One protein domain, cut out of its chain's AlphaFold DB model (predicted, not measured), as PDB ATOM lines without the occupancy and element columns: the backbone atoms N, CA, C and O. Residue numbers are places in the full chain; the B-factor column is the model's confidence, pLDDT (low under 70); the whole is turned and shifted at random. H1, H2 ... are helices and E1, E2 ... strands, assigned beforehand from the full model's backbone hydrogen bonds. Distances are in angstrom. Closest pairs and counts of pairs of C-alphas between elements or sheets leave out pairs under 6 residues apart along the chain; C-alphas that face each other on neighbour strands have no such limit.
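Overview. This is residues 245 to 374 of the 385 residues of the protein "Predicted protein" of Naegleria gruberi (UniProt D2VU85). A twisted, curled six-stranded sheet and a smaller three-stranded sheet make a splayed sandwich, only partly face to face, with E6 of the small sheet next to E5 and E8 of the large one. H2 packs over E2 and E3 at one edge of the large sheet, E7 bends sharply at the other edge, and H1 is on both sheets, beside their strands. The printed part has 130 residues, mostly strand in class, with two named helices and nine named strands in the order E1 H1 H2 E2 E3 E4 E5 E6 E7 E8 E9. The sheets run E2 E3 E4 E5 E8 E7 and E1 E9 E6, both antiparallel. The whole is compact, with a radius of gyration of the C-alphas of 14.2 A and spans of 45 by 34 by 24 A.

Arrangement. Begin with the meander, each strand the antiparallel neighbour of the one before: E2, residues 274 to 277, E3, 282 to 286, E4, 290 to 295, and E5, 301 to 308. Look for N 275 and O 284 at 2.9 A, N 283 and O 294 at 3.0 A, and N 291 and O 306 at 2.9 A, within hydrogen-bond range. Next come E8, residues 345 to 355, with N 350 and O 305 at 2.8 A, and E7, residues 327 to 338, with N 329 and O 351 at 2.8 A; E7 and E8 form a hairpin. E7 bends by 103 degrees at residue 335, and E8 by 66 degrees at 348. In the second sheet, E9, residues 364 to 374, is the inner strand between E1, 245 to 248, and E6, 316 to 322; see N 247 and O 366 at 3.0 A and N 319 and O 367 at 2.9 A. The two sheets form a sandwich, two sheets face to face, their best planes 44 degrees apart; the closest C-alphas of E6 and E8, those of Asn 320 and Ser 350, are 5.4 A apart. H2, residues 264 to 270, is on the large sheet at a height of 9.5 A, over E2 and only just over E3, with 3 of its C-alphas there; its closest C-alpha pair with E2 is Lys 268 and Cys 276, 6.9 A. H1, residues 249 to 255, is over none of the strands; its closest C-alpha pair with E9 is Glu 249 and Ile 364, 5.5 A. Every O i to N i+4 pair is within hydrogen-bond range in H1, and 2 of 3 in H2.

Along the chain. Find C-alpha 245 at (-39.909, 44.072, 4.994), where E1 begins. E5 measures 22.2 A from first to last C-alpha, E6 20.3 A, E7 26.1 A and E8 26.5 A. E9, 27.3 A, starts at C-alpha 364, (-39.718, 32.465, 12.556), and ends at C-alpha 374, (-45.304, 38.863, -13.362).

Size, cuts and confidence. The C-alphas of Gln 265 and Asp 373, the two farthest apart, are 46.3 A from each other. The printed part has no cut and no long link. Its mean pLDDT is 91.8; look at residues 297 to 298 for the values under 70.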
ATOM      1  N   LEU A 245     -40.177  44.269   3.577       96.69
ATOM      2  CA  LEU A 245     -39.909  44.072   4.994       96.69
ATOM      3  C   LEU A 245     -39.429  42.638   5.215       96.69
ATOM      4  O   LEU A 245     -39.981  41.697   4.644       96.69
ATOM      5  N   GLU A 246     -38.437  42.479   6.080       97.31
ATOM      6  CA  GLU A 246     -38.051  41.197   6.658       97.31
ATOM      7  C   GLU A 246     -37.855  41.390   8.163       97.31
ATOM      8  O   GLU A 246     -37.139  42.296   8.586       97.31
ATOM      9  N   THR A 247     -38.538  40.588   8.975       97.38
ATOM     10  CA  THR A 247     -38.507  40.709  10.438       97.38
ATOM     11  C   THR A 247     -38.692  39.350  11.106       97.38
ATOM     12  O   THR A 247     -39.156  38.397  10.472       97.38
ATOM     13  N   LYS A 248     -38.317  39.234  12.382       96.81
ATOM     14  CA  LYS A 248     -38.619  38.044  13.180       96.81
ATOM     15  C   LYS A 248     -39.997  38.183  13.802       96.81
ATOM     16  O   LYS A 248     -40.337  39.238  14.326       96.81
ATOM     17  N   GLU A 249     -40.766  37.103  13.813       95.00
ATOM     18  CA  GLU A 249     -42.089  37.106  14.445       95.00
ATOM     19  C   GLU A 249     -42.000  37.487  15.930       95.00
ATOM     20  O   GLU A 249     -42.815  38.256  16.432       95.00
ATOM     21  N   GLY A 250     -40.935  37.057  16.613       94.38
ATOM     22  CA  GLY A 250     -40.638  37.468  17.985       94.38
ATOM     23  C   GLY A 250     -40.436  38.980  18.179       94.38
ATOM     24  O   GLY A 250     -40.755  39.484  19.251       94.38
ATOM     25  N   ASP A 251     -39.919  39.714  17.187       95.56
ATOM     26  CA  ASP A 251     -39.796  41.179  17.272       95.56
ATOM     27  C   ASP A 251     -41.169  41.848  17.184       95.56
ATOM     28  O   ASP A 251     -41.487  42.733  17.979       95.56
ATOM     29  N   VAL A 252     -42.004  41.375  16.258       95.31
ATOM     30  CA  VAL A 252     -43.364  41.886  16.059       95.31
ATOM     31  C   VAL A 252     -44.210  41.643  17.307       95.31
ATOM     32  O   VAL A 252     -44.781  42.574  17.870       95.31
ATOM     33  N   THR A 253     -44.231  40.411  17.821       94.19
ATOM     34  CA  THR A 253     -45.034  40.077  19.006       94.19
ATOM     35  C   THR A 253     -44.556  40.809  20.266       94.19
ATOM     36  O   THR A 253     -45.383  41.223  21.085       94.19
ATOM     37  N   ARG A 254     -43.250  41.083  20.410       94.81
ATOM     38  CA  ARG A 254     -42.720  41.930  21.496       94.81
ATOM     39  C   ARG A 254     -43.258  43.360  21.461       94.81
ATOM     40  O   ARG A 254     -43.532  43.907  22.529       94.81
ATOM     41  N   ASN A 255     -43.478  43.948  20.282       95.00
ATOM     42  CA  ASN A 255     -44.094  45.279  20.165       95.00
ATOM     43  C   ASN A 255     -45.532  45.301  20.708       95.00
ATOM     44  O   ASN A 255     -45.990  46.314  21.237       95.00
ATOM     45  N   HIS A 256     -46.209  44.152  20.667       95.44
ATOM     46  CA  HIS A 256     -47.515  43.940  21.288       95.44
ATOM     47  C   HIS A 256     -47.440  43.573  22.779       95.44
ATOM     48  O   HIS A 256     -48.477  43.379  23.405       95.44
ATOM     49  N   GLY A 257     -46.251  43.520  23.384       93.88
ATOM     50  CA  GLY A 257     -46.059  43.176  24.797       93.88
ATOM     51  C   GLY A 257     -45.887  41.680  25.063       93.88
ATOM     52  O   GLY A 257     -45.961  41.260  26.217       93.88
ATOM     53  N   TRP A 258     -45.653  40.862  24.031       91.06
ATOM     54  CA  TRP A 258     -45.392  39.438  24.216       91.06
ATOM     55  C   TRP A 258     -43.957  39.207  24.713       91.06
ATOM     56  O   TRP A 258     -43.004  39.276  23.940       91.06
ATOM     57  N   THR A 259     -43.783  38.914  26.006       85.62
ATOM     58  CA  THR A 259     -42.450  38.747  26.629       85.62
ATOM     59  C   THR A 259     -42.202  37.375  27.267       85.62
ATOM     60  O   THR A 259     -41.220  37.212  27.986       85.62
ATOM     61  N   GLY A 260     -43.063  36.382  27.039       78.56
ATOM     62  CA  GLY A 260     -42.903  35.034  27.589       78.56
ATOM     63  C   GLY A 260     -44.094  34.129  27.288       78.56
ATOM     64  O   GLY A 260     -44.882  34.414  26.395       78.56
ATOM     65  N   SER A 261     -44.242  33.036  28.030       82.06
ATOM     66  CA  SER A 261     -45.412  32.162  27.903       82.06
ATOM     67  C   SER A 261     -46.601  32.748  28.658       82.06
ATOM     68  O   SER A 261     -46.488  33.048  29.844       82.06
ATOM     69  N   PHE A 262     -47.741  32.868  27.982       83.81
ATOM     70  CA  PHE A 262     -49.000  33.307  28.575       83.81
ATOM     71  C   PHE A 262     -50.088  32.266  28.325       83.81
ATOM     72  O   PHE A 262     -50.190  31.700  27.232       83.81
ATOM     73  N   SER A 263     -50.956  32.056  29.311       87.38
ATOM     74  CA  SER A 263     -52.297  31.540  29.041       87.38
ATOM     75  C   SER A 263     -53.078  32.546  28.194       87.38
ATOM     76  O   SER A 263     -52.805  33.748  28.228       87.38
ATOM     77  N   TYR A 264     -54.108  32.082  27.487       89.19
ATOM     78  CA  TYR A 264     -54.985  32.965  26.717       89.19
ATOM     79  C   TYR A 264     -55.526  34.135  27.568       89.19
ATOM     80  O   TYR A 264     -55.493  35.289  27.147       89.19
ATOM     81  N   GLN A 265     -55.941  33.871  28.813       91.06
ATOM     82  CA  GLN A 265     -56.474  34.900  29.717       91.06
ATOM     83  C   GLN A 265     -55.420  35.914  30.187       91.06
ATOM     84  O   GLN A 265     -55.755  37.075  30.425       91.06
ATOM     85  N   GLU A 266     -54.160  35.505  30.334       91.94
ATOM     86  CA  GLU A 266     -53.055  36.425  30.629       91.94
ATOM     87  C   GLU A 266     -52.709  37.263  29.400       91.94
ATOM     88  O   GLU A 266     -52.599  38.485  29.500       91.94
ATOM     89  N   ALA A 267     -52.635  36.628  28.230       91.38
ATOM     90  CA  ALA A 267     -52.351  37.288  26.964       91.38
ATOM     91  C   ALA A 267     -53.371  38.405  26.676       91.38
ATOM     92  O   ALA A 267     -52.976  39.525  26.368       91.38
ATOM     93  N   LYS A 268     -54.673  38.167  26.909       92.88
ATOM     94  CA  LYS A 268     -55.725  39.201  26.796       92.88
ATOM     95  C   LYS A 268     -55.482  40.447  27.654       92.88
ATOM     96  O   LYS A 268     -55.943  41.526  27.298       92.88
ATOM     97  N   LYS A 269     -54.839  40.295  28.815       93.44
ATOM     98  CA  LYS A 269     -54.619  41.389  29.778       93.44
ATOM     99  C   LYS A 269     -53.327  42.150  29.509       93.44
ATOM    100  O   LYS A 269     -53.252  43.338  29.804       93.44
ATOM    101  N   VAL A 270     -52.306  41.448  29.022       93.12
ATOM    102  CA  VAL A 270     -50.948  41.984  28.870       93.12
ATOM    103  C   VAL A 270     -50.723  42.551  27.473       93.12
ATOM    104  O   VAL A 270     -50.047  43.574  27.329       93.12
ATOM    105  N   LEU A 271     -51.283  41.904  26.451       93.88
ATOM    106  CA  LEU A 271     -51.026  42.274  25.070       93.88
ATOM    107  C   LEU A 271     -51.763  43.557  24.684       93.88
ATOM    108  O   LEU A 271     -52.926  43.778  25.023       93.88
ATOM    109  N   LYS A 272     -51.066  44.410  23.941       94.12
ATOM    110  CA  LYS A 272     -51.539  45.722  23.494       94.12
ATOM    111  C   LYS A 272     -51.907  45.663  22.023       94.12
ATOM    112  O   LYS A 272     -51.244  44.978  21.253       94.12
ATOM    113  N   ASN A 273     -52.911  46.437  21.614       91.44
ATOM    114  CA  ASN A 273     -53.328  46.548  20.208       91.44
ATOM    115  C   ASN A 273     -53.659  45.187  19.571       91.44
ATOM    116  O   ASN A 273     -53.318  44.928  18.417       91.44
ATOM    117  N   VAL A 274     -54.302  44.312  20.344       93.06
ATOM    118  CA  VAL A 274     -54.725  42.989  19.890       93.06
ATOM    119  C   VAL A 274     -56.238  42.876  19.842       93.06
ATOM    120  O   VAL A 274     -56.957  43.615  20.516       93.06
ATOM    121  N   ILE A 275     -56.721  41.916  19.060       93.00
ATOM    122  CA  ILE A 275     -58.128  41.528  19.027       93.00
ATOM    123  C   ILE A 275     -58.242  40.085  19.471       93.00
ATOM    124  O   ILE A 275     -57.519  39.217  18.990       93.00
ATOM    125  N   CYS A 276     -59.173  39.837  20.380       91.69
ATOM    126  CA  CYS A 276     -59.372  38.532  20.980       91.69
ATOM    127  C   CYS A 276     -60.682  37.933  20.473       91.69
ATOM    128  O   CYS A 276     -61.724  38.588  20.507       91.69
ATOM    129  N   ASP A 277     -60.619  36.687  20.023       90.12
ATOM    130  CA  ASP A 277     -61.784  35.864  19.728       90.12
ATOM    131  C   ASP A 277     -61.927  34.812  20.829       90.12
ATOM    132  O   ASP A 277     -61.153  33.855  20.879       90.12
ATOM    133  N   ASP A 278     -62.879  35.027  21.739       89.44
ATOM    134  CA  ASP A 278     -63.096  34.165  22.907       89.44
ATOM    135  C   ASP A 278     -63.632  32.777  22.531       89.44
ATOM    136  O   ASP A 278     -63.480  31.837  23.308       89.44
ATOM    137  N   GLY A 279     -64.236  32.625  21.345       87.75
ATOM    138  CA  GLY A 279     -64.783  31.349  20.883       87.75
ATOM    139  C   GLY A 279     -63.693  30.293  20.653       87.75
ATOM    140  O   GLY A 279     -63.631  29.314  21.394       87.75
ATOM    141  N   PRO A 280     -62.827  30.469  19.639       86.75
ATOM    142  CA  PRO A 280     -61.683  29.606  19.377       86.75
ATOM    143  C   PRO A 280     -60.452  29.951  20.232       86.75
ATOM    144  O   PRO A 280     -59.415  29.340  20.032       86.75
ATOM    145  N   GLN A 281     -60.527  30.926  21.148       89.75
ATOM    146  CA  GLN A 281     -59.380  31.423  21.925       89.75
ATOM    147  C   GLN A 281     -58.203  31.869  21.045       89.75
ATOM    148  O   GLN A 281     -57.048  31.506  21.243       89.75
ATOM    149  N   THR A 282     -58.505  32.703  20.053       89.19
ATOM    150  CA  THR A 282     -57.512  33.242  19.120       89.19
ATOM    151  C   THR A 282     -57.178  34.695  19.456       89.19
ATOM    152  O   THR A 282     -58.062  35.469  19.837       89.19
ATOM    153  N   ILE A 283     -55.919  35.093  19.258       90.94
ATOM    154  CA  ILE A 283     -55.487  36.496  19.317       90.94
ATOM    155  C   ILE A 283     -54.960  36.939  17.950       90.94
ATOM    156  O   ILE A 283     -54.172  36.238  17.318       90.94
ATOM    157  N   TYR A 284     -55.398  38.119  17.512       93.69
ATOM    158  CA  TYR A 284     -54.935  38.789  16.302       93.69
ATOM    159  C   TYR A 284     -54.098  40.016  16.667       93.69
ATOM    160  O   TYR A 284     -54.586  40.910  17.360       93.69
ATOM    161  N   MET A 285     -52.869  40.080  16.162       95.00
ATOM    162  CA  MET A 285     -51.982  41.244  16.250       95.00
ATOM    163  C   MET A 285     -51.964  41.937  14.897       95.00
ATOM    164  O   MET A 285     -51.594  41.316  13.901       95.00
ATOM    165  N   ILE A 286     -52.452  43.173  14.835       94.31
ATOM    166  CA  ILE A 286     -52.671  43.875  13.567       94.31
ATOM    167  C   ILE A 286     -51.504  44.820  13.289       94.31
ATOM    168  O   ILE A 286     -51.332  45.803  14.001       94.31
ATOM    169  N   GLU A 287     -50.793  44.559  12.198       95.44
ATOM    170  CA  GLU A 287     -49.743  45.414  11.646       95.44
ATOM    171  C   GLU A 287     -50.280  46.236  10.460       95.44
ATOM    172  O   GLU A 287     -51.443  46.111  10.044       95.44
ATOM    173  N   ASP A 288     -49.425  47.084   9.886       94.88
ATOM    174  CA  ASP A 288     -49.782  47.927   8.739       94.88
ATOM    175  C   ASP A 288     -50.159  47.097   7.503       94.88
ATOM    176  O   ASP A 288     -51.166  47.367   6.845       94.88
ATOM    177  N   TYR A 289     -49.368  46.062   7.201       97.25
ATOM    178  CA  TYR A 289     -49.513  45.248   5.987       97.25
ATOM    179  C   TYR A 289     -50.165  43.891   6.231       97.25
ATOM    180  O   TYR A 289     -50.764  43.310   5.325       97.25
ATOM    181  N   PHE A 290     -50.019  43.345   7.432       97.56
ATOM    182  CA  PHE A 290     -50.431  41.987   7.749       97.56
ATOM    183  C   PHE A 290     -51.003  41.904   9.163       97.56
ATOM    184  O   PHE A 290     -51.070  42.890   9.887       97.56
ATOM    185  N   PHE A 291     -51.454  40.723   9.552       96.62
ATOM    186  CA  PHE A 291     -51.720  40.393  10.943       96.62
ATOM    187  C   PHE A 291     -51.047  39.075  11.300       96.62
ATOM    188  O   PHE A 291     -50.840  38.237  10.418       96.62
ATOM    189  N   ILE A 292     -50.767  38.880  12.584       95.50
ATOM    190  CA  ILE A 292     -50.405  37.587  13.167       95.50
ATOM    191  C   ILE A 292     -51.647  37.033  13.861       95.50
ATOM    192  O   ILE A 292     -52.337  37.765  14.572       95.50
ATOM    193  N   LYS A 293     -51.967  35.763  13.618       93.25
ATOM    194  CA  LYS A 293     -53.024  35.011  14.293       93.25
ATOM    195  C   LYS A 293     -52.360  33.896  15.090       93.25
ATOM    196  O   LYS A 293     -51.879  32.935  14.496       93.25
ATOM    197  N   CYS A 294     -52.457  33.997  16.407       87.00
ATOM    198  CA  CYS A 294     -52.011  32.960  17.327       87.00
ATOM    199  C   CYS A 294     -53.233  32.199  17.848       87.00
ATOM    200  O   CYS A 294     -54.166  32.800  18.395       87.00
ATOM    201  N   ASP A 295     -53.238  30.887  17.624       82.06
ATOM    202  CA  ASP A 295     -54.261  29.962  18.109       82.06
ATOM    203  C   ASP A 295     -53.764  29.296  19.398       82.06
ATOM    204  O   ASP A 295     -52.647  28.785  19.429       82.06
ATOM    205  N   TRP A 296     -54.563  29.316  20.467       74.81
ATOM    206  CA  TRP A 296     -54.239  28.608  21.710       74.81
ATOM    207  C   TRP A 296     -54.890  27.223  21.683       74.81
ATOM    208  O   TRP A 296     -55.847  26.953  22.411       74.81
ATOM    209  N   ASP A 297     -54.367  26.332  20.839       68.81
ATOM    210  CA  ASP A 297     -54.628  24.899  20.970       68.81
ATOM    211  C   ASP A 297     -53.514  24.222  21.785       68.81
ATOM    212  O   ASP A 297     -52.363  24.651  21.804       68.81
ATOM    213  N   SER A 298     -53.872  23.204  22.571       59.88
ATOM    214  CA  SER A 298     -52.973  22.606  23.565       59.88
ATOM    215  C   SER A 298     -52.048  21.524  23.002       59.88
ATOM    216  O   SER A 298     -51.391  20.835  23.784       59.88
ATOM    217  N   SER A 299     -52.060  21.280  21.689       72.12
ATOM    218  CA  SER A 299     -51.419  20.101  21.096       72.12
ATOM    219  C   SER A 299     -50.214  20.433  20.226       72.12
ATOM    220  O   SER A 299     -49.221  19.705  20.283       72.12
ATOM    221  N   ASN A 300     -50.264  21.523  19.462       75.38
ATOM    222  CA  ASN A 300     -49.146  22.034  18.681       75.38
ATOM    223  C   ASN A 300     -49.330  23.529  18.376       75.38
ATOM    224  O   ASN A 300     -50.406  24.085  18.553       75.38
ATOM    225  N   GLY A 301     -48.253  24.193  17.958       78.56
ATOM    226  CA  GLY A 301     -48.327  25.578  17.500       78.56
ATOM    227  C   GLY A 301     -48.588  25.661  15.999       78.56
ATOM    228  O   GLY A 301     -47.807  25.124  15.209       78.56
ATOM    229  N   ASP A 302     -49.640  26.373  15.601       86.75
ATOM    230  CA  ASP A 302     -49.872  26.795  14.217       86.75
ATOM    231  C   ASP A 302     -49.684  28.319  14.129       86.75
ATOM    232  O   ASP A 302     -50.526  29.082  14.605       86.75
ATOM    233  N   GLU A 303     -48.611  28.774  13.476       91.00
ATOM    234  CA  GLU A 303     -48.333  30.208  13.320       91.00
ATOM    235  C   GLU A 303     -48.819  30.712  11.969       91.00
ATOM    236  O   GLU A 303     -48.274  30.367  10.908       91.00
ATOM    237  N   VAL A 304     -49.868  31.535  12.004       94.88
ATOM    238  CA  VAL A 304     -50.551  32.053  10.819       94.88
ATOM    239  C   VAL A 304     -50.358  33.556  10.728       94.88
ATOM    240  O   VAL A 304     -50.795  34.305  11.592       94.88
ATOM    241  N   ILE A 305     -49.845  34.016   9.592       97.12
ATOM    242  CA  ILE A 305     -49.856  35.432   9.225       97.12
ATOM    243  C   ILE A 305     -50.770  35.661   8.024       97.12
ATOM    244  O   ILE A 305     -50.823  34.843   7.100       97.12
ATOM    245  N   GLY A 306     -51.512  36.763   8.014       97.62
ATOM    246  CA  GLY A 306     -52.420  37.114   6.923       97.62
ATOM    247  C   GLY A 306     -52.105  38.469   6.316       97.62
ATOM    248  O   GLY A 306     -51.978  39.450   7.034       97.62
ATOM    249  N   LEU A 307     -52.005  38.532   4.989       98.25
ATOM    250  CA  LEU A 307     -51.769  39.773   4.255       98.25
ATOM    251  C   LEU A 307     -53.084  40.545   4.121       98.25
ATOM    252  O   LEU A 307     -54.022  40.053   3.487       98.25
ATOM    253  N   LEU A 308     -53.134  41.743   4.698       97.88
ATOM    254  CA  LEU A 308     -54.309  42.605   4.651       97.88
ATOM    255  C   LEU A 308     -54.564  43.088   3.214       97.88
ATOM    256  O   LEU A 308     -53.644  43.322   2.429       97.88
ATOM    257  N   ASP A 309     -55.831  43.237   2.851       96.38
ATOM    258  CA  ASP A 309     -56.214  43.886   1.602       96.38
ATOM    259  C   ASP A 309     -56.113  45.419   1.761       96.38
ATOM    260  O   ASP A 309     -56.350  45.936   2.856       96.38
ATOM    261  N   PRO A 310     -55.753  46.166   0.697       96.31
ATOM    262  CA  PRO A 310     -55.668  45.743  -0.706       96.31
ATOM    263  C   PRO A 310     -54.302  45.180  -1.143       96.31
ATOM    264  O   PRO A 310     -54.120  44.918  -2.335       96.31
ATOM    265  N   PHE A 311     -53.336  44.976  -0.240       97.75
ATOM    266  CA  PHE A 311     -51.934  44.733  -0.611       97.75
ATOM    267  C   PHE A 311     -51.731  43.521  -1.529       97.75
ATOM    268  O   PHE A 311     -50.955  43.599  -2.481       97.75
ATOM    269  N   LYS A 312     -52.484  42.427  -1.352       94.56
ATOM    270  CA  LYS A 312     -52.427  41.283  -2.284       94.56
ATOM    271  C   LYS A 312     -52.734  41.703  -3.728       94.56
ATOM    272  O   LYS A 312     -52.012  41.325  -4.649       94.56
ATOM    273  N   SER A 313     -53.802  42.481  -3.930       92.12
ATOM    274  CA  SER A 313     -54.211  42.975  -5.256       92.12
ATOM    275  C   SER A 313     -53.215  43.979  -5.845       92.12
ATOM    276  O   SER A 313     -53.087  44.079  -7.060       92.12
ATOM    277  N   GLN A 314     -52.440  44.647  -4.987       95.75
ATOM    278  CA  GLN A 314     -51.339  45.537  -5.362       95.75
ATOM    279  C   GLN A 314     -50.013  44.793  -5.614       95.75
ATOM    280  O   GLN A 314     -48.967  45.420  -5.776       95.75
ATOM    281  N   GLY A 315     -50.040  43.456  -5.630       95.50
ATOM    282  CA  GLY A 315     -48.883  42.623  -5.945       95.50
ATOM    283  C   GLY A 315     -47.999  42.269  -4.751       95.50
ATOM    284  O   GLY A 315     -46.918  41.729  -4.965       95.50
ATOM    285  N   TYR A 316     -48.418  42.522  -3.510       97.44
ATOM    286  CA  TYR A 316     -47.656  42.090  -2.337       97.44
ATOM    287  C   TYR A 316     -47.822  40.585  -2.082       97.44
ATOM    288  O   TYR A 316     -48.861  39.982  -2.367       97.44
ATOM    289  N   HIS A 317     -46.778  39.979  -1.528       96.56
ATOM    290  CA  HIS A 317     -46.696  38.576  -1.150       96.56
ATOM    291  C   HIS A 317     -46.084  38.453   0.246       96.56
ATOM    292  O   HIS A 317     -45.210  39.238   0.609       96.56
ATOM    293  N   LEU A 318     -46.549  37.468   1.014       96.62
ATOM    294  CA  LEU A 318     -46.183  37.284   2.414       96.62
ATOM    295  C   LEU A 318     -45.757  35.833   2.664       96.62
ATOM    296  O   LEU A 318     -46.497  34.898   2.339       96.62
ATOM    297  N   GLU A 319     -44.585  35.649   3.265       95.81
ATOM    298  CA  GLU A 319     -44.034  34.341   3.623       95.81
ATOM    299  C   GLU A 319     -43.733  34.257   5.116       95.81
ATOM    300  O   GLU A 319     -43.133  35.174   5.671       95.81
ATOM    301  N   ASN A 320     -44.120  33.135   5.733       94.50
ATOM    302  CA  ASN A 320     -43.767  32.781   7.100       94.50
ATOM    303  C   ASN A 320     -42.828  31.570   7.088       94.50
ATOM    304  O   ASN A 320     -43.236  30.494   6.644       94.50
ATOM    305  N   LYS A 321     -41.569  31.725   7.512       93.69
ATOM    306  CA  LYS A 321     -40.559  30.651   7.462       93.69
ATOM    307  C   LYS A 321     -39.959  30.387   8.829       93.69
ATOM    308  O   LYS A 321     -39.305  31.257   9.393       93.69
ATOM    309  N   TYR A 322     -40.086  29.152   9.295       93.31
ATOM    310  CA  TYR A 322     -39.443  28.681  10.516       93.31
ATOM    311  C   TYR A 322     -38.080  28.054  10.203       93.31
ATOM    312  O   TYR A 322     -37.985  27.185   9.337       93.31
ATOM    313  N   SER A 323     -37.020  28.474  10.894       89.56
ATOM    314  CA  SER A 323     -35.641  28.026  10.633       89.56
ATOM    315  C   SER A 323     -35.462  26.505  10.738       89.56
ATOM    316  O   SER A 323     -34.757  25.905   9.924       89.56
ATOM    317  N   SER A 324     -36.157  25.870  11.683       87.81
ATOM    318  CA  SER A 324     -36.079  24.426  11.938       87.81
ATOM    319  C   SER A 324     -37.011  23.593  11.054       87.81
ATOM    320  O   SER A 324     -36.962  22.362  11.099       87.81
ATOM    321  N   LYS A 325     -37.856  24.221  10.218       88.94
ATOM    322  CA  LYS A 325     -38.810  23.515   9.351       88.94
ATOM    323  C   LYS A 325     -38.684  23.955   7.899       88.94
ATOM    324  O   LYS A 325     -38.847  25.110   7.533       88.94
ATOM    325  N   ARG A 326     -38.475  22.975   7.025       88.62
ATOM    326  CA  ARG A 326     -38.287  23.166   5.577       88.62
ATOM    327  C   ARG A 326     -39.584  23.375   4.800       88.62
ATOM    328  O   ARG A 326     -39.626  23.146   3.591       88.62
ATOM    329  N   GLU A 327     -40.676  23.720   5.473       93.75
ATOM    330  CA  GLU A 327     -41.966  23.882   4.819       93.75
ATOM    331  C   GLU A 327     -42.869  24.913   5.480       93.75
ATOM    332  O   GLU A 327     -42.878  25.068   6.696       93.75
ATOM    333  N   PHE A 328     -43.675  25.557   4.643       94.75
ATOM    334  CA  PHE A 328     -44.767  26.435   5.040       94.75
ATOM    335  C   PHE A 328     -45.900  26.345   4.014       94.75
ATOM    336  O   PHE A 328     -45.741  25.804   2.911       94.75
ATOM    337  N   TYR A 329     -47.063  26.870   4.369       95.75
ATOM    338  CA  TYR A 329     -48.272  26.809   3.563       95.75
ATOM    339  C   TYR A 329     -48.722  28.213   3.200       95.75
ATOM    340  O   TYR A 329     -48.872  29.061   4.067       95.75
ATOM    341  N   VAL A 330     -49.002  28.443   1.921       96.12
ATOM    342  CA  VAL A 330     -49.671  29.661   1.462       96.12
ATOM    343  C   VAL A 330     -51.095  29.302   1.074       96.12
ATOM    344  O   VAL A 330     -51.321  28.421   0.237       96.12
ATOM    345  N   LYS A 331     -52.065  29.976   1.686       95.38
ATOM    346  CA  LYS A 331     -53.480  29.864   1.327       95.38
ATOM    347  C   LYS A 331     -53.897  31.145   0.628       95.38
ATOM    348  O   LYS A 331     -53.645  32.235   1.132       95.38
ATOM    349  N   THR A 332     -54.565  31.017  -0.509       93.56
ATOM    350  CA  THR A 332     -55.201  32.150  -1.181       93.56
ATOM    351  C   THR A 332     -56.705  31.955  -1.193       93.56
ATOM    352  O   THR A 332     -57.202  30.836  -1.350       93.56
ATOM    353  N   PHE A 333     -57.430  33.052  -1.000       92.69
ATOM    354  CA  PHE A 333     -58.884  33.064  -1.017       92.69
ATOM    355  C   PHE A 333     -59.371  33.832  -2.246       92.69
ATOM    356  O   PHE A 333     -58.850  34.907  -2.548       92.69
ATOM    357  N   ALA A 334     -60.338  33.253  -2.962       89.25
ATOM    358  CA  ALA A 334     -60.973  33.890  -4.116       89.25
ATOM    359  C   ALA A 334     -61.910  35.025  -3.684       89.25
ATOM    360  O   ALA A 334     -62.041  36.030  -4.372       89.25
ATOM    361  N   LYS A 335     -62.541  34.866  -2.516       92.00
ATOM    362  CA  LYS A 335     -63.281  35.930  -1.837       92.00
ATOM    363  C   LYS A 335     -62.497  36.361  -0.597       92.00
ATOM    364  O   LYS A 335     -62.118  35.465   0.167       92.00
ATOM    365  N   PRO A 336     -62.274  37.670  -0.389       94.88
ATOM    366  CA  PRO A 336     -61.666  38.173   0.833       94.88
ATOM    367  C   PRO A 336     -62.373  37.648   2.082       94.88
ATOM    368  O   PRO A 336     -63.596  37.481   2.104       94.88
ATOM    369  N   LYS A 337     -61.592  37.380   3.123       95.81
ATOM    370  CA  LYS A 337     -62.077  37.038   4.460       95.81
ATOM    371  C   LYS A 337     -61.958  38.247   5.371       95.81
ATOM    372  O   LYS A 337     -61.045  39.044   5.208       95.81
ATOM    373  N   ASN A 338     -62.849  38.354   6.348       94.81
ATOM    374  CA  ASN A 338     -62.776  39.404   7.358       94.81
ATOM    375  C   ASN A 338     -61.766  39.023   8.440       94.81
ATOM    376  O   ASN A 338     -61.789  37.890   8.925       94.81
ATOM    377  N   VAL A 339     -60.934  39.976   8.851       91.31
ATOM    378  CA  VAL A 339     -60.235  39.882  10.133       91.31
ATOM    379  C   VAL A 339     -61.237  40.291  11.209       91.31
ATOM    380  O   VAL A 339     -61.776  41.402  11.168       91.31
ATOM    381  N   LEU A 340     -61.544  39.374  12.128       87.12
ATOM    382  CA  LEU A 340     -62.619  39.543  13.105       87.12
ATOM    383  C   LEU A 340     -62.503  40.884  13.845       87.12
ATOM    384  O   LEU A 340     -61.416  41.275  14.254       87.12
ATOM    385  N   GLY A 341     -63.619  41.603  13.988       83.56
ATOM    386  CA  GLY A 341     -63.693  42.833  14.790       83.56
ATOM    387  C   GLY A 341     -62.966  44.065  14.229       83.56
ATOM    388  O   GLY A 341     -63.076  45.129  14.824       83.56
ATOM    389  N   THR A 342     -62.258  43.968  13.095       86.12
ATOM    390  CA  THR A 342     -61.462  45.093  12.548       86.12
ATOM    391  C   THR A 342     -62.134  45.877  11.419       86.12
ATOM    392  O   THR A 342     -61.697  46.978  11.097       86.12
ATOM    393  N   GLY A 343     -63.101  45.275  10.718       91.00
ATOM    394  CA  GLY A 343     -63.562  45.761   9.409       91.00
ATOM    395  C   GLY A 343     -62.541  45.610   8.263       91.00
ATOM    396  O   GLY A 343     -62.883  45.882   7.115       91.00
ATOM    397  N   LYS A 344     -61.313  45.150   8.538       94.00
ATOM    398  CA  LYS A 344     -60.290  44.839   7.533       94.00
ATOM    399  C   LYS A 344     -60.540  43.460   6.920       94.00
ATOM    400  O   LYS A 344     -61.079  42.555   7.567       94.00
ATOM    401  N   THR A 345     -60.077  43.274   5.687       97.12
ATOM    402  CA  THR A 345     -60.130  41.984   4.991       97.12
ATOM    403  C   THR A 345     -58.745  41.485   4.609       97.12
ATOM    404  O   THR A 345     -57.770  42.231   4.638       97.12
ATOM    405  N   TYR A 346     -58.656  40.204   4.268       97.31
ATOM    406  CA  TYR A 346     -57.446  39.564   3.773       97.31
ATOM    407  C   TYR A 346     -57.782  38.477   2.758       97.31
ATOM    408  O   TYR A 346     -58.792  37.774   2.858       97.31
ATOM    409  N   SER A 347     -56.881  38.286   1.798       95.75
ATOM    410  CA  SER A 347     -57.070  37.324   0.707       95.75
ATOM    411  C   SER A 347     -55.904  36.337   0.550       95.75
ATOM    412  O   SER A 347     -55.910  35.513  -0.376       95.75
ATOM    413  N   LEU A 348     -54.904  36.410   1.435       97.06
ATOM    414  CA  LEU A 348     -53.737  35.526   1.480       97.06
ATOM    415  C   LEU A 348     -53.292  35.301   2.931       97.06
ATOM    416  O   LEU A 348     -53.251  36.247   3.711       97.06
ATOM    417  N   THR A 349     -52.931  34.064   3.276       97.69
ATOM    418  CA  THR A 349     -52.237  33.737   4.533       97.69
ATOM    419  C   THR A 349     -51.009  32.886   4.267       97.69
ATOM    420  O   THR A 349     -51.022  32.062   3.350       97.69
ATOM    421  N   SER A 350     -49.998  33.032   5.114       97.38
ATOM    422  CA  SER A 350     -48.835  32.159   5.205       97.38
ATOM    423  C   SER A 350     -48.831  31.486   6.575       97.38
ATOM    424  O   SER A 350     -49.163  32.124   7.567       97.38
ATOM    425  N   GLU A 351     -48.539  30.195   6.630       95.44
ATOM    426  CA  GLU A 351     -48.708  29.391   7.839       95.44
ATOM    427  C   GLU A 351     -47.582  28.372   7.985       95.44
ATOM    428  O   GLU A 351     -47.279  27.631   7.041       95.44
ATOM    429  N   VAL A 352     -47.018  28.287   9.186       92.62
ATOM    430  CA  VAL A 352     -46.182  27.162   9.603       92.62
ATOM    431  C   VAL A 352     -47.003  26.331  10.575       92.62
ATOM    432  O   VAL A 352     -47.467  26.837  11.588       92.62
ATOM    433  N   LYS A 353     -47.228  25.066  10.217       89.75
ATOM    434  CA  LYS A 353     -48.080  24.155  10.987       89.75
ATOM    435  C   LYS A 353     -47.285  23.271  11.920       89.75
ATOM    436  O   LYS A 353     -46.106  23.052  11.640       89.75
ATOM    437  N   ASP A 354     -47.954  22.635  12.874       86.19
ATOM    438  CA  ASP A 354     -47.439  21.507  13.658       86.19
ATOM    439  C   ASP A 354     -46.055  21.809  14.264       86.19
ATOM    440  O   ASP A 354     -45.084  21.076  14.029       86.19
ATOM    441  N   LEU A 355     -45.926  22.952  14.938       85.31
ATOM    442  CA  LEU A 355     -44.723  23.299  15.684       85.31
ATOM    443  C   LEU A 355     -44.745  22.570  17.029       85.31
ATOM    444  O   LEU A 355     -45.669  22.736  17.825       85.31
ATOM    445  N   GLU A 356     -43.730  21.740  17.265       84.06
ATOM    446  CA  GLU A 356     -43.560  21.051  18.543       84.06
ATOM    447  C   GLU A 356     -43.113  22.049  19.612       84.06
ATOM    448  O   GLU A 356     -42.158  22.804  19.418       84.06
ATOM    449  N   TYR A 357     -43.812  22.059  20.746       81.12
ATOM    450  CA  TYR A 357     -43.425  22.885  21.879       81.12
ATOM    451  C   TYR A 357     -42.208  22.298  22.620       81.12
ATOM    452  O   TYR A 357     -42.124  21.079  22.788       81.12
ATOM    453  N   PRO A 358     -41.316  23.151  23.161       85.00
ATOM    454  CA  PRO A 358     -41.269  24.602  22.970       85.00
ATOM    455  C   PRO A 358     -40.596  24.988  21.636       85.00
ATOM    456  O   PRO A 358     -39.612  24.374  21.233       85.00
ATOM    457  N   TYR A 359     -41.059  26.070  21.003       86.88
ATOM    458  CA  TYR A 359     -40.365  26.733  19.889       86.88
ATOM    459  C   TYR A 359     -40.246  28.238  20.147       86.88
ATOM    460  O   TYR A 359     -40.984  28.805  20.953       86.88
ATOM    461  N   SER A 360     -39.299  28.891  19.472       89.88
ATOM    462  CA  SER A 360     -39.085  30.333  19.587       89.88
ATOM    463  C   SER A 360     -39.724  31.075  18.419       89.88
ATOM    464  O   SER A 360     -39.405  30.814  17.262       89.88
ATOM    465  N   LEU A 361     -40.531  32.098  18.703       90.00
ATOM    466  CA  LEU A 361     -41.017  33.027  17.670       90.00
ATOM    467  C   LEU A 361     -39.870  33.793  16.987       90.00
ATOM    468  O   LEU A 361     -40.022  34.315  15.887       90.00
ATOM    469  N   SER A 362     -38.686  33.862  17.606       92.00
ATOM    470  CA  SER A 362     -37.516  34.508  16.987       92.00
ATOM    471  C   SER A 362     -36.865  33.642  15.898       92.00
ATOM    472  O   SER A 362     -36.098  34.148  15.078       92.00
ATOM    473  N   ASP A 363     -37.201  32.353  15.849       93.50
ATOM    474  CA  ASP A 363     -36.776  31.436  14.789       93.50
ATOM    475  C   ASP A 363     -37.669  31.523  13.546       93.50
ATOM    476  O   ASP A 363     -37.354  30.944  12.499       93.50
ATOM    477  N   ILE A 364     -38.776  32.260  13.643       94.38
ATOM    478  CA  ILE A 364     -39.718  32.465  12.556       94.38
ATOM    479  C   ILE A 364     -39.446  33.818  11.901       94.38
ATOM    480  O   ILE A 364     -39.346  34.854  12.556       94.38
ATOM    481  N   THR A 365     -39.269  33.797  10.583       96.88
ATOM    482  CA  THR A 365     -39.005  34.977   9.757       96.88
ATOM    483  C   THR A 365     -40.227  35.286   8.907       96.88
ATOM    484  O   THR A 365     -40.685  34.435   8.139       96.88
ATOM    485  N   ILE A 366     -40.706  36.520   9.025       97.75
ATOM    486  CA  ILE A 366     -41.769  37.090   8.211       97.75
ATOM    487  C   ILE A 366     -41.111  37.911   7.105       97.75
ATOM    488  O   ILE A 366     -40.414  38.889   7.382       97.75
ATOM    489  N   THR A 367     -41.356  37.536   5.851       97.31
ATOM    490  CA  THR A 367     -40.886  38.287   4.682       97.31
ATOM    491  C   THR A 367     -42.087  38.819   3.904       97.31
ATOM    492  O   THR A 367     -42.909  38.049   3.401       97.31
ATOM    493  N   LEU A 368     -42.171  40.142   3.773       98.06
ATOM    494  CA  LEU A 368     -43.090  40.840   2.879       98.06
ATOM    495  C   LEU A 368     -42.322  41.266   1.628       98.06
ATOM    496  O   LEU A 368     -41.314  41.972   1.703       98.06
ATOM    497  N   SER A 369     -42.828  40.892   0.461       96.94
ATOM    498  CA  SER A 369     -42.227  41.250  -0.823       96.94
ATOM    499  C   SER A 369     -43.268  41.832  -1.767       96.94
ATOM    500  O   SER A 369     -44.449  41.500  -1.689       96.94
ATOM    501  N   LYS A 370     -42.826  42.670  -2.703       96.81
ATOM    502  CA  LYS A 370     -43.641  43.155  -3.817       96.81
ATOM    503  C   LYS A 370     -43.234  42.428  -5.095       96.81
ATOM    504  O   LYS A 370     -42.047  42.337  -5.405       96.81
ATOM    505  N   LYS A 371     -44.222  41.884  -5.806       96.06
ATOM    506  CA  LYS A 371     -44.037  41.208  -7.092       96.06
ATOM    507  C   LYS A 371     -43.796  42.235  -8.192       96.06
ATOM    508  O   LYS A 371     -44.484  43.254  -8.248       96.06
ATOM    509  N   GLN A 372     -42.846  41.932  -9.066       94.38
ATOM    510  CA  GLN A 372     -42.507  42.712 -10.253       94.38
ATOM    511  C   GLN A 372     -42.509  41.794 -11.480       94.38
ATOM    512  O   GLN A 372     -42.238  40.595 -11.358       94.38
ATOM    513  N   ASP A 373     -42.851  42.358 -12.640       93.19
ATOM    514  CA  ASP A 373     -42.778  41.698 -13.950       93.19
ATOM    515  C   ASP A 373     -43.412  40.298 -13.994       93.19
ATOM    516  O   ASP A 373     -42.833  39.340 -14.506       93.19
ATOM    517  N   THR A 374     -44.615  40.157 -13.425       94.19
ATOM    518  CA  THR A 374     -45.304  38.863 -13.362       94.19
ATOM    519  C   THR A 374     -45.630  38.336 -14.760       94.19
ATOM    520  O   THR A 374     -46.465  38.893 -15.472       94.19
TER     521      THR A 374